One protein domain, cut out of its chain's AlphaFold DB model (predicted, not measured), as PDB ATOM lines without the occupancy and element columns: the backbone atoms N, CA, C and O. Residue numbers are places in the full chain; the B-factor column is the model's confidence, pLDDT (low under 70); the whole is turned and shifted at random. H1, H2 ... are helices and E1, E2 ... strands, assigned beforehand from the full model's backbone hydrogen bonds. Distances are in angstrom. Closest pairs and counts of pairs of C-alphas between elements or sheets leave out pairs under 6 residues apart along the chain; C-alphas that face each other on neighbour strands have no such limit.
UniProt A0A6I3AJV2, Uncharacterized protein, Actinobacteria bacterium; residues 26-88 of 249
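This is residues 26 to 88 of the 249 residues of an uncharacterized protein of Actinobacteria bacterium (UniProt A0A6I3AJV2). A small head, a meander of three short antiparallel strands with loops around it, leads straight into one long helix, H1, whose residues 67 to 88 stick out as a free arm. This arm makes the length of the domain. The printed part has 63 residues, with E1, E2, E3 and H1 in that order along the chain and a sheet in the order E1, E2, E3; the class is mixed, helices and strands. The whole is extended, with a radius of gyration of the C-alphas of 17.1 A and spans of 53 by 25 by 14 A.

After residues 26 to 32, E1, residues 33 to 36, forms an antiparallel hairpin with E2, residues 39 to 44; N 34 and O 41 are 2.9 A apart, within hydrogen-bond range. E2, the inner strand, forms a second antiparallel hairpin with E3, residues 55 to 58, where N 42 and O 57 are 2.8 A apart, also within range. H1, residues 59 to 88, only grazes the sheet with its residues 59 to 62; the closest C-alphas of E2 and H1, those of Tyr 41 and Asp 59, are 5.3 A apart. In H1 every O i to N i+4 pair is within hydrogen-bond range.

E1 begins at C-alpha 33 (92.244, 83.888, 31.386) and measures 9.9 A from first to last C-alpha. E2 measures 15.2 A and E3 9.5 A. H1 measures 43.9 A, from C-alpha 59 (90.101, 78.487, 24.460) to C-alpha 88 (95.099, 36.705, 12.123).

The two C-alphas farthest apart, those of Ser 37 and Gln 88, are 55.1 A from each other. Without residues 67 to 88, the body spans 26 by 23 by 14 A. The printed part has no cut and no long link; E2 to E3 is a short link of 10 residues. The mean pLDDT of the printed part is 91.0, and no printed residue is under 70.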
ATOM      1  N   SER A  26     102.684  86.961  24.174       89.44
ATOM      2  CA  SER A  26     103.288  86.303  25.343       89.44
ATOM      3  C   SER A  26     102.488  86.584  26.617       89.44
ATOM      4  O   SER A  26     101.972  87.682  26.811       89.44
ATOM      5  N   CYS A  27     102.449  85.609  27.516       90.88
ATOM      6  CA  CYS A  27     101.853  85.741  28.840       90.88
ATOM      7  C   CYS A  27     102.730  85.025  29.881       90.88
ATOM      8  O   CYS A  27     103.595  84.223  29.527       90.88
ATOM      9  N   THR A  28     102.562  85.347  31.164       90.88
ATOM     10  CA  THR A  28     103.485  84.915  32.233       90.88
ATOM     11  C   THR A  28     102.895  83.855  33.156       90.88
ATOM     12  O   THR A  28     103.618  82.977  33.622       90.88
ATOM     13  N   THR A  29     101.585  83.904  33.398       93.31
ATOM     14  CA  THR A  29     100.910  83.034  34.368       93.31
ATOM     15  C   THR A  29     100.080  81.982  33.652       93.31
ATOM     16  O   THR A  29      99.001  82.278  33.142       93.31
ATOM     17  N   LYS A  30     100.572  80.740  33.635       93.69
ATOM     18  CA  LYS A  30      99.855  79.598  33.058       93.69
ATOM     19  C   LYS A  30      98.443  79.478  33.647       93.69
ATOM     20  O   LYS A  30      98.264  79.576  34.857       93.69
ATOM     21  N   GLY A  31      97.454  79.255  32.786       92.81
ATOM     22  CA  GLY A  31      96.046  79.135  33.164       92.81
ATOM     23  C   GLY A  31      95.336  80.467  33.422       92.81
ATOM     24  O   GLY A  31      94.122  80.459  33.630       92.81
ATOM     25  N   ALA A  32      96.039  81.610  33.372       94.69
ATOM     26  CA  ALA A  32      95.383  82.915  33.380       94.69
ATOM     27  C   ALA A  32      94.411  83.015  32.200       94.69
ATOM     28  O   ALA A  32      94.697  82.499  31.119       94.69
ATOM     29  N   LYS A  33      93.274  83.679  32.408       94.75
ATOM     30  CA  LYS A  33      92.244  83.888  31.386       94.75
ATOM     31  C   LYS A  33      92.097  85.373  31.081       94.75
ATOM     32  O   LYS A  33      92.218  86.198  31.982       94.75
ATOM     33  N   THR A  34      91.826  85.704  29.828       93.19
ATOM     34  CA  THR A  34      91.506  87.066  29.387       93.19
ATOM     35  C   THR A  34      90.509  87.021  28.232       93.19
ATOM     36  O   THR A  34      90.349  85.980  27.597       93.19
ATOM     37  N   THR A  35      89.840  88.133  27.945       92.19
ATOM     38  CA  THR A  35      88.940  88.255  26.794       92.19
ATOM     39  C   THR A  35      89.566  89.186  25.765       92.19
ATOM     40  O   THR A  35      89.864  90.338  26.070       92.19
ATOM     41  N   ILE A  36      89.743  88.699  24.537       87.06
ATOM     42  CA  ILE A  36      90.271  89.474  23.407       87.06
ATOM     43  C   ILE A  36      89.220  89.403  22.305       87.06
ATOM     44  O   ILE A  36      88.835  88.315  21.882       87.06
ATOM     45  N   SER A  37      88.700  90.552  21.874       84.12
ATOM     46  CA  SER A  37      87.694  90.634  20.802       84.12
ATOM     47  C   SER A  37      86.501  89.677  20.985       84.12
ATOM     48  O   SER A  37      86.059  89.044  20.031       84.12
ATOM     49  N   LYS A  38      85.966  89.598  22.216       87.00
ATOM     50  CA  LYS A  38      84.828  88.748  22.649       87.00
ATOM     51  C   LYS A  38      85.102  87.241  22.752       87.00
ATOM     52  O   LYS A  38      84.218  86.518  23.194       87.00
ATOM     53  N   ASN A  39      86.309  86.787  22.427       87.81
ATOM     54  CA  ASN A  39      86.723  85.401  22.618       87.81
ATOM     55  C   ASN A  39      87.541  85.261  23.904       87.81
ATOM     56  O   ASN A  39      88.270  86.178  24.294       87.81
ATOM     57  N   THR A  40      87.439  84.106  24.554       92.81
ATOM     58  CA  THR A  40      88.220  83.795  25.752       92.81
ATOM     59  C   THR A  40      89.571  83.217  25.351       92.81
ATOM     60  O   THR A  40      89.668  82.316  24.524       92.81
ATOM     61  N   TYR A  41      90.634  83.731  25.953       92.62
ATOM     62  CA  TYR A  41      91.992  83.247  25.759       92.62
ATOM     63  C   TYR A  41      92.554  82.755  27.082       92.62
ATOM     64  O   TYR A  41      92.340  83.362  28.133       92.62
ATOM     65  N   VAL A  42      93.310  81.666  27.018       93.94
ATOM     66  CA  VAL A  42      94.007  81.063  28.149       93.94
ATOM     67  C   VAL A  42      95.506  81.181  27.913       93.94
ATOM     68  O   VAL A  42      96.006  80.894  26.825       93.94
ATOM     69  N   CYS A  43      96.230  81.617  28.936       93.81
ATOM     70  CA  CYS A  43      97.679  81.649  28.920       93.81
ATOM     71  C   CYS A  43      98.227  80.220  29.017       93.81
ATOM     72  O   CYS A  43      98.269  79.631  30.096       93.81
ATOM     73  N   GLU A  44      98.629  79.645  27.889       93.62
ATOM     74  CA  GLU A  44      99.080  78.255  27.801       93.62
ATOM     75  C   GLU A  44     100.094  78.100  26.657       93.62
ATOM     76  O   GLU A  44     100.300  79.007  25.844       93.62
ATOM     77  N   LYS A  45     100.767  76.949  26.584       92.00
ATOM     78  CA  LYS A  45     101.506  76.579  25.370       92.00
ATOM     79  C   LYS A  45     100.501  76.227  24.278       92.00
ATOM     80  O   LYS A  45      99.590  75.441  24.523       92.00
ATOM     81  N   ASN A  46     100.666  76.778  23.077       88.38
ATOM     82  CA  ASN A  46      99.749  76.487  21.977       88.38
ATOM     83  C   ASN A  46      99.870  75.005  21.577       88.38
ATOM     84  O   ASN A  46     100.927  74.606  21.100       88.38
ATOM     85  N   PRO A  47      98.824  74.177  21.728       88.56
ATOM     86  CA  PRO A  47      98.941  72.736  21.516       88.56
ATOM     87  C   PRO A  47      99.185  72.338  20.049       88.56
ATOM     88  O   PRO A  47      99.645  71.227  19.781       88.56
ATOM     89  N   PHE A  48      98.929  73.233  19.090       86.62
ATOM     90  CA  PHE A  48      99.162  72.983  17.662       86.62
ATOM     91  C   PHE A  48     100.572  73.352  17.188       86.62
ATOM     92  O   PHE A  48     100.966  73.000  16.070       86.62
ATOM     93  N   PHE A  49     101.351  74.038  18.028       84.94
ATOM     94  CA  PHE A  49     102.697  74.499  17.711       84.94
ATOM     95  C   PHE A  49     103.651  74.055  18.817       84.94
ATOM     96  O   PHE A  49     103.370  74.212  19.995       84.94
ATOM     97  N   SER A  50     104.809  73.504  18.459       74.44
ATOM     98  CA  SER A  50     105.810  73.123  19.462       74.44
ATOM     99  C   SER A  50     106.456  74.384  20.052       74.44
ATOM    100  O   SER A  50     107.510  74.826  19.593       74.44
ATOM    101  N   THR A  51     105.788  75.021  21.019       76.94
ATOM    102  CA  THR A  51     106.262  76.233  21.694       76.94
ATOM    103  C   THR A  51     106.685  75.914  23.121       76.94
ATOM    104  O   THR A  51     106.013  75.216  23.879       76.94
ATOM    105  N   THR A  52     107.826  76.459  23.528       81.62
ATOM    106  CA  THR A  52     108.244  76.458  24.937       81.62
ATOM    107  C   THR A  52     107.670  77.648  25.704       81.62
ATOM    108  O   THR A  52     107.619  77.609  26.931       81.62
ATOM    109  N   LYS A  53     107.205  78.675  24.983       87.19
ATOM    110  CA  LYS A  53     106.652  79.920  25.523       87.19
ATOM    111  C   LYS A  53     105.146  79.810  25.764       87.19
ATOM    112  O   LYS A  53     104.443  79.191  24.963       87.19
ATOM    113  N   LEU A  54     104.692  80.444  26.845       91.62
ATOM    114  CA  LEU A  54     103.278  80.664  27.133       91.62
ATOM    115  C   LEU A  54     102.766  81.840  26.298       91.62
ATOM    116  O   LEU A  54     103.405  82.894  26.233       91.62
ATOM    117  N   THR A  55     101.613  81.646  25.673       91.56
ATOM    118  CA  THR A  55     100.940  82.655  24.854       91.56
ATOM    119  C   THR A  55      99.458  82.700  25.188       91.56
ATOM    120  O   THR A  55      98.914  81.730  25.711       91.56
ATOM    121  N   TRP A  56      98.782  83.794  24.855       91.62
ATOM    122  CA  TRP A  56      97.325  83.839  24.860       91.62
ATOM    123  C   TRP A  56      96.780  82.983  23.714       91.62
ATOM    124  O   TRP A  56      96.827  83.382  22.549       91.62
ATOM    125  N   VAL A  57      96.284  81.793  24.052       91.19
ATOM    126  CA  VAL A  57      95.698  80.819  23.120       91.19
ATOM    127  C   VAL A  57      94.183  80.879  23.241       91.19
ATOM    128  O   VAL A  57      93.668  80.869  24.355       91.19
ATOM    129  N   TRP A  58      93.470  80.944  22.117       91.56
ATOM    130  CA  TRP A  58      92.006  80.888  22.122       91.56
ATOM    131  C   TRP A  58      91.540  79.582  22.783       91.56
ATOM    132  O   TRP A  58      92.063  78.513  22.466       91.56
ATOM    133  N   ASP A  59      90.593  79.654  23.717       91.88
ATOM    134  CA  ASP A  59      90.101  78.487  24.460       91.88
ATOM    135  C   ASP A  59      89.549  77.387  23.541       91.88
ATOM    136  O   ASP A  59      89.880  76.216  23.730       91.88
ATOM    137  N   GLY A  60      88.857  77.766  22.463       89.62
ATOM    138  CA  GLY A  60      88.399  76.836  21.432       89.62
ATOM    139  C   GLY A  60      89.532  76.038  20.772       89.62
ATOM    140  O   GLY A  60      89.340  74.884  20.414       89.62
ATOM    141  N   CYS A  61      90.755  76.572  20.675       90.06
ATOM    142  CA  CYS A  61      91.906  75.796  20.196       90.06
ATOM    143  C   CYS A  61      92.334  74.703  21.184       90.06
ATOM    144  O   CYS A  61      92.826  73.648  20.780       90.06
ATOM    145  N   ILE A  62      92.172  74.937  22.484       90.19
ATOM    146  CA  ILE A  62      92.501  73.949  23.515       90.19
ATOM    147  C   ILE A  62      91.474  72.812  23.482       90.19
ATOM    148  O   ILE A  62      91.861  71.638  23.493       90.19
ATOM    149  N   GLU A  63      90.189  73.153  23.372       89.75
ATOM    150  CA  GLU A  63      89.086  72.193  23.229       89.75
ATOM    151  C   GLU A  63      89.229  71.371  21.945       89.75
ATOM    152  O   GLU A  63      89.349  70.148  22.008       89.75
ATOM    153  N   LEU A  64      89.380  72.028  20.790       90.19
ATOM    154  CA  LEU A  64      89.535  71.352  19.500       90.19
ATOM    155  C   LEU A  64      90.763  70.437  19.448       90.19
ATOM    156  O   LEU A  64      90.709  69.376  18.827       90.19
ATOM    157  N   ASN A  65      91.882  70.808  20.084       89.56
ATOM    158  CA  ASN A  65      93.018  69.894  20.183       89.56
ATOM    159  C   ASN A  65      92.673  68.673  21.042       89.56
ATOM    160  O   ASN A  65      93.065  67.566  20.687       89.56
ATOM    161  N   THR A  66      91.965  68.855  22.155       90.31
ATOM    162  CA  THR A  66      91.554  67.747  23.029       90.31
ATOM    163  C   THR A  66      90.664  66.761  22.271       90.31
ATOM    164  O   THR A  66      90.979  65.569  22.235       90.31
ATOM    165  N   ASP A  67      89.645  67.265  21.574       89.81
ATOM    166  CA  ASP A  67      88.738  66.462  20.750       89.81
ATOM    167  C   ASP A  67      89.477  65.766  19.606       89.81
ATOM    168  O   ASP A  67      89.298  64.569  19.377       89.81
ATOM    169  N   TYR A  68      90.383  66.479  18.929       90.19
ATOM    170  CA  TYR A  68      91.230  65.894  17.894       90.19
ATOM    171  C   TYR A  68      92.071  64.729  18.437       90.19
ATOM    172  O   TYR A  68      92.118  63.671  17.812       90.19
ATOM    173  N   GLN A  69      92.736  64.897  19.587       91.06
ATOM    174  CA  GLN A  69      93.575  63.844  20.174       91.06
ATOM    175  C   GLN A  69      92.745  62.625  20.592       91.06
ATOM    176  O   GLN A  69      93.200  61.492  20.418       91.06
ATOM    177  N   ALA A  70      91.532  62.837  21.110       91.44
ATOM    178  CA  ALA A  70      90.604  61.756  21.424       91.44
ATOM    179  C   ALA A  70      90.166  61.016  20.148       91.44
ATOM    180  O   ALA A  70      90.364  59.803  20.046       91.44
ATOM    181  N   GLY A  71      89.683  61.751  19.143       91.38
ATOM    182  CA  GLY A  71      89.188  61.190  17.888       91.38
ATOM    183  C   GLY A  71      90.264  60.458  17.084       91.38
ATOM    184  O   GLY A  71      90.040  59.338  16.625       91.38
ATOM    185  N   ILE A  72      91.473  61.022  16.955       92.56
ATOM    186  CA  ILE A  72      92.561  60.341  16.236       92.56
ATOM    187  C   ILE A  72      93.013  59.077  16.973       92.56
ATOM    188  O   ILE A  72      93.313  58.070  16.331       92.56
ATOM    189  N   LYS A  73      93.035  59.089  18.314       92.56
ATOM    190  CA  LYS A  73      93.389  57.915  19.117       92.56
ATOM    191  C   LYS A  73      92.370  56.796  18.925       92.56
ATOM    192  O   LYS A  73      92.775  55.645  18.750       92.56
ATOM    193  N   GLU A  74      91.082  57.119  18.943       92.56
ATOM    194  CA  GLU A  74      90.004  56.162  18.699       92.56
ATOM    195  C   GLU A  74      90.096  55.582  17.283       92.56
ATOM    196  O   GLU A  74      90.241  54.369  17.128       92.56
ATOM    197  N   ALA A  75      90.151  56.441  16.259       92.81
ATOM    198  CA  ALA A  75      90.241  56.022  14.862       92.81
ATOM    199  C   ALA A  75      91.462  55.122  14.604       92.81
ATOM    200  O   ALA A  75      91.359  54.074  13.962       92.81
ATOM    201  N   GLN A  76      92.626  55.474  15.159       94.25
ATOM    202  CA  GLN A  76      93.819  54.636  15.063       94.25
ATOM    203  C   GLN A  76      93.673  53.309  15.814       94.25
ATOM    204  O   GLN A  76      94.203  52.302  15.350       94.25
ATOM    205  N   THR A  77      92.994  53.289  16.962       94.56
ATOM    206  CA  THR A  77      92.774  52.065  17.747       94.56
ATOM    207  C   THR A  77      91.904  51.081  16.973       94.56
ATOM    208  O   THR A  77      92.285  49.918  16.833       94.56
ATOM    209  N   VAL A  78      90.797  51.555  16.396       94.38
ATOM    210  CA  VAL A  78      89.907  50.734  15.563       94.38
ATOM    211  C   VAL A  78      90.635  50.233  14.315       94.38
ATOM    212  O   VAL A  78      90.573  49.042  14.007       94.38
ATOM    213  N   LEU A  79      91.406  51.096  13.641       95.25
ATOM    214  CA  LEU A  79      92.223  50.684  12.497       95.25
ATOM    215  C   LEU A  79      93.220  49.577  12.880       95.25
ATOM    216  O   LEU A  79      93.278  48.553  12.206       95.25
ATOM    217  N   ARG A  80      93.962  49.733  13.985       94.25
ATOM    218  CA  ARG A  80      94.932  48.721  14.450       94.25
ATOM    219  C   ARG A  80      94.269  47.383  14.788       94.25
ATOM    220  O   ARG A  80      94.833  46.333  14.476       94.25
ATOM    221  N   ALA A  81      93.092  47.406  15.411       94.50
ATOM    222  CA  ALA A  81      92.328  46.197  15.704       94.50
ATOM    223  C   ALA A  81      91.888  45.489  14.412       94.50
ATOM    224  O   ALA A  81      92.082  44.281  14.279       94.50
ATOM    225  N   SER A  82      91.392  46.244  13.427       94.69
ATOM    226  CA  SER A  82      90.992  45.703  12.122       94.69
ATOM    227  C   SER A  82      92.178  45.113  11.343       94.69
ATOM    228  O   SER A  82      92.093  44.005  10.816       94.69
ATOM    229  N   GLU A  83      93.334  45.787  11.344       94.75
ATOM    230  CA  GLU A  83      94.559  45.275  10.709       94.75
ATOM    231  C   GLU A  83      95.059  43.987  11.375       94.75
ATOM    232  O   GLU A  83      95.498  43.062  10.689       94.75
ATOM    233  N   THR A  84      94.957  43.910  12.706       94.19
ATOM    234  CA  THR A  84      95.292  42.705  13.478       94.19
ATOM    235  C   THR A  84      94.348  41.555  13.138       94.19
ATOM    236  O   THR A  84      94.815  40.452  12.862       94.19
ATOM    237  N   ASN A  85      93.039  41.815  13.085       95.38
ATOM    238  CA  ASN A  85      92.037  40.824  12.705       95.38
ATOM    239  C   ASN A  85      92.305  40.278  11.293       95.38
ATOM    240  O   ASN A  85      92.361  39.065  11.092       95.38
ATOM    241  N   ARG A  86      92.583  41.162  10.325       94.88
ATOM    242  CA  ARG A  86      92.973  40.740   8.974       94.88
ATOM    243  C   ARG A  86      94.204  39.848   8.993       94.88
ATOM    244  O   ARG A  86      94.192  38.801   8.355       94.88
ATOM    245  N   PHE A  87      95.260  40.245   9.704       93.50
ATOM    246  CA  PHE A  87      96.486  39.451   9.806       93.50
ATOM    247  C   PHE A  87      96.212  38.050  10.372       93.50
ATOM    248  O   PHE A  87      96.641  37.058   9.786       93.50
ATOM    249  N   GLN A  88      95.453  37.966  11.466       94.75
ATOM    250  CA  GLN A  88      95.099  36.705  12.123       94.75
ATOM    251  C   GLN A  88      94.304  35.763  11.214       94.75
ATOM    252  O   GLN A  88      94.497  34.552  11.293       94.75
TER     253      GLN A  88